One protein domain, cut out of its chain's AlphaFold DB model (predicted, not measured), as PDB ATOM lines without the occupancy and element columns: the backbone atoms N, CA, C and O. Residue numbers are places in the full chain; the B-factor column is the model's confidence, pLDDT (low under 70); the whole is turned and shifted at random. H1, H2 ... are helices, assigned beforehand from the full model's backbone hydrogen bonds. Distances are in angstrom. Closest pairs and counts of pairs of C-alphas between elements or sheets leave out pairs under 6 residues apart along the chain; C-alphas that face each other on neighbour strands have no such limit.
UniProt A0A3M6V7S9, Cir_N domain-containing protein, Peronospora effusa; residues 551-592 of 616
ATOM      1  N   TYR A 551     379.318 360.878 837.460       94.00
ATOM      2  CA  TYR A 551     378.325 359.981 838.049       94.00
ATOM      3  C   TYR A 551     377.968 360.387 839.487       94.00
ATOM      4  O   TYR A 551     376.791 360.376 839.863       94.00
ATOM      5  N   ILE A 552     378.962 360.775 840.292       91.06
ATOM      6  CA  ILE A 552     378.746 361.266 841.660       91.06
ATOM      7  C   ILE A 552     377.913 362.553 841.636       91.06
ATOM      8  O   ILE A 552     376.940 362.647 842.386       91.06
ATOM      9  N   VAL A 553     378.237 363.497 840.751       95.06
ATOM     10  CA  VAL A 553     377.503 364.763 840.594       95.06
ATOM     11  C   VAL A 553     376.065 364.510 840.143       95.06
ATOM     12  O   VAL A 553     375.138 365.016 840.773       95.06
ATOM     13  N   LYS A 554     375.842 363.662 839.130       94.81
ATOM     14  CA  LYS A 554     374.491 363.289 838.666       94.81
ATOM     15  C   LYS A 554     373.665 362.674 839.794       94.81
ATOM     16  O   LYS A 554     372.511 363.043 839.997       94.81
ATOM     17  N   ARG A 555     374.259 361.776 840.585       94.25
ATOM     18  CA  ARG A 555     373.584 361.165 841.739       94.25
ATOM     19  C   ARG A 555     373.279 362.182 842.841       94.25
ATOM     20  O   ARG A 555     372.215 362.104 843.454       94.25
ATOM     21  N   ALA A 556     374.196 363.107 843.109       91.81
ATOM     22  CA  ALA A 556     373.988 364.176 844.080       91.81
ATOM     23  C   ALA A 556     372.857 365.116 843.638       91.81
ATOM     24  O   ALA A 556     371.991 365.432 844.449       91.81
ATOM     25  N   ALA A 557     372.808 365.481 842.354       94.06
ATOM     26  CA  ALA A 557     371.751 366.308 841.779       94.06
ATOM     27  C   ALA A 557     370.372 365.632 841.864       94.06
ATOM     28  O   ALA A 557     369.411 366.264 842.291       94.06
ATOM     29  N   LEU A 558     370.281 364.332 841.551       93.12
ATOM     30  CA  LEU A 558     369.038 363.569 841.713       93.12
ATOM     31  C   LEU A 558     368.564 363.557 843.171       93.12
ATOM     32  O   LEU A 558     367.394 363.809 843.442       93.12
ATOM     33  N   LYS A 559     369.481 363.326 844.118       92.75
ATOM     34  CA  LYS A 559     369.155 363.340 845.549       92.75
ATOM     35  C   LYS A 559     368.735 364.730 846.031       92.75
ATOM     36  O   LYS A 559     367.848 364.822 846.872       92.75
ATOM     37  N   LYS A 560     369.353 365.794 845.512       92.94
ATOM     38  CA  LYS A 560     368.948 367.174 845.797       92.94
ATOM     39  C   LYS A 560     367.524 367.431 845.296       92.94
ATOM     40  O   LYS A 560     366.687 367.832 846.086       92.94
ATOM     41  N   GLY A 561     367.215 367.063 844.051       92.19
ATOM     42  CA  GLY A 561     365.859 367.196 843.511       92.19
ATOM     43  C   GLY A 561     364.801 366.388 844.276       92.19
ATOM     44  O   GLY A 561     363.664 366.830 844.396       92.19
ATOM     45  N   GLU A 562     365.145 365.219 844.829       91.12
ATOM     46  CA  GLU A 562     364.248 364.475 845.731       91.12
ATOM     47  C   GLU A 562     363.996 365.203 847.058       91.12
ATOM     48  O   GLU A 562     362.885 365.137 847.583       91.12
ATOM     49  N   LEU A 563     365.013 365.867 847.614       87.62
ATOM     50  CA  LEU A 563     364.871 366.660 848.835       87.62
ATOM     51  C   LEU A 563     364.030 367.908 848.578       87.62
ATOM     52  O   LEU A 563     363.067 368.119 849.304       87.62
ATOM     53  N   ASP A 564     364.312 368.642 847.502       89.50
ATOM     54  CA  ASP A 564     363.564 369.843 847.123       89.50
ATOM     55  C   ASP A 564     362.072 369.516 846.911       89.50
ATOM     56  O   ASP A 564     361.198 370.242 847.378       89.50
ATOM     57  N   LYS A 565     361.752 368.369 846.287       90.25
ATOM     58  CA  LYS A 565     360.364 367.886 846.160       90.25
ATOM     59  C   LYS A 565     359.723 367.574 847.509       90.25
ATOM     60  O   LYS A 565     358.589 367.963 847.738       90.25
ATOM     61  N   ARG A 566     360.440 366.914 848.423       84.62
ATOM     62  CA  ARG A 566     359.922 366.650 849.777       84.62
ATOM     63  C   ARG A 566     359.691 367.934 850.561       84.62
ATOM     64  O   ARG A 566     358.731 368.008 851.315       84.62
ATOM     65  N   GLU A 567     360.561 368.924 850.405       82.12
ATOM     66  CA  GLU A 567     360.381 370.242 851.011       82.12
ATOM     67  C   GLU A 567     359.155 370.952 850.422       82.12
ATOM     68  O   GLU A 567     358.347 371.496 851.174       82.12
ATOM     69  N   GLN A 568     358.939 370.864 849.108       81.81
ATOM     70  CA  GLN A 568     357.718 371.346 848.452       81.81
ATOM     71  C   GLN A 568     356.460 370.600 848.929       81.81
ATOM     72  O   GLN A 568     355.440 371.227 849.205       81.81
ATOM     73  N   ASP A 569     356.519 369.282 849.110       82.38
ATOM     74  CA  ASP A 569     355.401 368.484 849.627       82.38
ATOM     75  C   ASP A 569     355.077 368.848 851.088       82.38
ATOM     76  O   ASP A 569     353.913 368.958 851.470       82.38
ATOM     77  N   VAL A 570     356.098 369.078 851.922       77.88
ATOM     78  CA  VAL A 570     355.926 369.484 853.329       77.88
ATOM     79  C   VAL A 570     355.375 370.906 853.438       77.88
ATOM     80  O   VAL A 570     354.491 371.154 854.257       77.88
ATOM     81  N   THR A 571     355.860 371.830 852.606       69.75
ATOM     82  CA  THR A 571     355.387 373.225 852.580       69.75
ATOM     83  C   THR A 571     353.986 373.354 851.979       69.75
ATOM     84  O   THR A 571     353.187 374.141 852.485       69.75
ATOM     85  N   SER A 572     353.635 372.544 850.975       75.56
ATOM     86  CA  SER A 572     352.283 372.504 850.391       75.56
ATOM     87  C   SER A 572     351.255 371.773 851.262       75.56
ATOM     88  O   SER A 572     350.077 372.116 851.217       75.56
ATOM     89  N   SER A 573     351.674 370.809 852.092       74.00
ATOM     90  CA  SER A 573     350.762 370.051 852.965       74.00
ATOM     91  C   SER A 573     350.207 370.859 854.144       74.00
ATOM     92  O   SER A 573     349.241 370.420 854.764       74.00
ATOM     93  N   ASN A 574     350.804 372.003 854.505       67.00
ATOM     94  CA  ASN A 574     350.342 372.808 855.642       67.00
ATOM     95  C   ASN A 574     350.605 374.322 855.453       67.00
ATOM     96  O   ASN A 574     351.372 374.927 856.211       67.00
ATOM     97  N   PRO A 575     349.953 374.964 854.462       70.62
ATOM     98  CA  PRO A 575     350.141 376.388 854.188       70.62
ATOM     99  C   PRO A 575     349.621 377.260 855.338       70.62
ATOM    100  O   PRO A 575     350.216 378.289 855.652       70.62
ATOM    101  N   ASP A 576     348.563 376.820 856.027       70.44
ATOM    102  CA  ASP A 576     347.961 377.558 857.140       70.44
ATOM    103  C   ASP A 576     348.793 377.498 858.418       70.44
ATOM    104  O   ASP A 576     348.836 378.481 859.146       70.44
ATOM    105  N   PHE A 577     349.495 376.392 858.690       71.75
ATOM    106  CA  PHE A 577     350.376 376.295 859.860       71.75
ATOM    107  C   PHE A 577     351.572 377.239 859.732       71.75
ATOM    108  O   PHE A 577     351.889 377.951 860.681       71.75
ATOM    109  N   LEU A 578     352.198 377.292 858.553       68.19
ATOM    110  CA  LEU A 578     353.296 378.222 858.292       68.19
ATOM    111  C   LEU A 578     352.796 379.667 858.254       68.19
ATOM    112  O   LEU A 578     353.406 380.525 858.882       68.19
ATOM    113  N   ARG A 579     351.652 379.944 857.611       68.31
ATOM    114  CA  ARG A 579     351.041 381.282 857.625       68.31
ATOM    115  C   ARG A 579     350.677 381.725 859.040       68.31
ATOM    116  O   ARG A 579     350.894 382.885 859.366       68.31
ATOM    117  N   LYS A 580     350.198 380.804 859.883       71.81
ATOM    118  CA  LYS A 580     349.865 381.047 861.288       71.81
ATOM    119  C   LYS A 580     351.106 381.257 862.153       71.81
ATOM    120  O   LYS A 580     351.121 382.190 862.940       71.81
ATOM    121  N   LEU A 581     352.170 380.477 861.951       71.94
ATOM    122  CA  LEU A 581     353.474 380.711 862.585       71.94
ATOM    123  C   LEU A 581     354.057 382.064 862.183       71.94
ATOM    124  O   LEU A 581     354.557 382.795 863.029       71.94
ATOM    125  N   HIS A 582     353.972 382.420 860.901       67.81
ATOM    126  CA  HIS A 582     354.409 383.723 860.420       67.81
ATOM    127  C   HIS A 582     353.520 384.850 860.969       67.81
ATOM    128  O   HIS A 582     354.051 385.861 861.411       67.81
ATOM    129  N   SER A 583     352.197 384.694 861.044       67.75
ATOM    130  CA  SER A 583     351.327 385.708 861.654       67.75
ATOM    131  C   SER A 583     351.499 385.806 863.173       67.75
ATOM    132  O   SER A 583     351.457 386.894 863.727       67.75
ATOM    133  N   GLU A 584     351.751 384.704 863.874       69.50
ATOM    134  CA  GLU A 584     352.019 384.720 865.319       69.50
ATOM    135  C   GLU A 584     353.407 385.295 865.628       69.50
ATOM    136  O   GLU A 584     353.578 386.013 866.610       69.50
ATOM    137  N   ALA A 585     354.399 385.044 864.768       63.12
ATOM    138  CA  ALA A 585     355.739 385.595 864.927       63.12
ATOM    139  C   ALA A 585     355.832 387.081 864.538       63.12
ATOM    140  O   ALA A 585     356.631 387.793 865.152       63.12
ATOM    141  N   TYR A 586     355.047 387.533 863.547       62.03
ATOM    142  CA  TYR A 586     355.204 388.853 862.918       62.03
ATOM    143  C   TYR A 586     353.967 389.774 862.950       62.03
ATOM    144  O   TYR A 586     354.150 390.965 862.725       62.03
ATOM    145  N   LEU A 587     352.744 389.286 863.203       58.56
ATOM    146  CA  LEU A 587     351.508 390.094 863.122       58.56
ATOM    147  C   LEU A 587     350.727 390.243 864.443       58.56
ATOM    148  O   LEU A 587     350.008 391.225 864.579       58.56
ATOM    149  N   ASN A 588     350.849 389.328 865.414       54.25
ATOM    150  CA  ASN A 588     349.998 389.344 866.623       54.25
ATOM    151  C   ASN A 588     350.587 390.045 867.858       54.25
ATOM    152  O   ASN A 588     349.897 390.144 868.866       54.25
ATOM    153  N   ASP A 589     351.819 390.545 867.794       52.81
ATOM    154  CA  ASP A 589     352.352 391.430 868.828       52.81
ATOM    155  C   ASP A 589     352.610 392.790 868.187       52.81
ATOM    156  O   ASP A 589     353.414 392.894 867.263       52.81
ATOM    157  N   GLU A 590     352.030 393.847 868.753       57.56
ATOM    158  CA  GLU A 590     352.337 395.269 868.484       57.56
ATOM    159  C   GLU A 590     353.839 395.611 868.619       57.56
ATOM    160  O   GLU A 590     354.268 396.732 868.367       57.56
ATOM    161  N   SER A 591     354.675 394.638 868.993       60.56
ATOM    162  CA  SER A 591     356.118 394.750 868.930       60.56
ATOM    163  C   SER A 591     356.705 394.045 867.714       60.56
ATOM    164  O   SER A 591     356.949 392.837 867.697       60.56
ATOM    165  N   ASN A 592     356.997 394.867 866.712       69.25
ATOM    166  CA  ASN A 592     357.778 394.521 865.537       69.25
ATOM    167  C   ASN A 592     359.062 393.756 865.940       69.25
ATOM    168  O   ASN A 592     359.667 394.020 866.982       69.25
TER     169      ASN A 592
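What this domain is: This is residues 551 to 592 of the 616 residues of the protein "Cir_N domain-containing protein" of Peronospora effusa (UniProt A0A3M6V7S9). Two helices, a long H1 and a shorter H2, meet near their ends as an open L, with the tail of residues 587 to 592 after H2. The printed part has 42 residues with two named helices, H1 then H2, and no named strand; its class is all helix. The whole is extended, with a radius of gyration of the C-alphas of 16.6 A and spans of 53 by 21 by 5 A.

Where its parts are: Find C-alpha 551 at (378.325, 359.981, 838.049); from there H1, residues 551 to 572, runs 31.4 A. Next find C-alpha 575 at (350.141, 376.388, 854.188), where H2 begins; it holds residues 575 to 586, runs 16.0 A and ends at C-alpha 586 at (355.204, 388.853, 862.918).

How they stand to each other: Look at the C-alphas of Thr 571 and Leu 578, the closest of the two helices at 7.9 A: H1 and H2 are close but not clearly touching. Their lines stand about perpendicular, at 78 degrees. In H1 and H2 every O i to N i+4 pair is within hydrogen-bond range.

The domain as a whole: The C-alphas farthest apart, those of Tyr 551 and Glu 590, are 53.4 A apart. The printed part has no cut, and the link from H1 to H2 is tight. In the B-factor column, pLDDT is under 70 at residues 571, 574, 578 to 579 and 582 to 592.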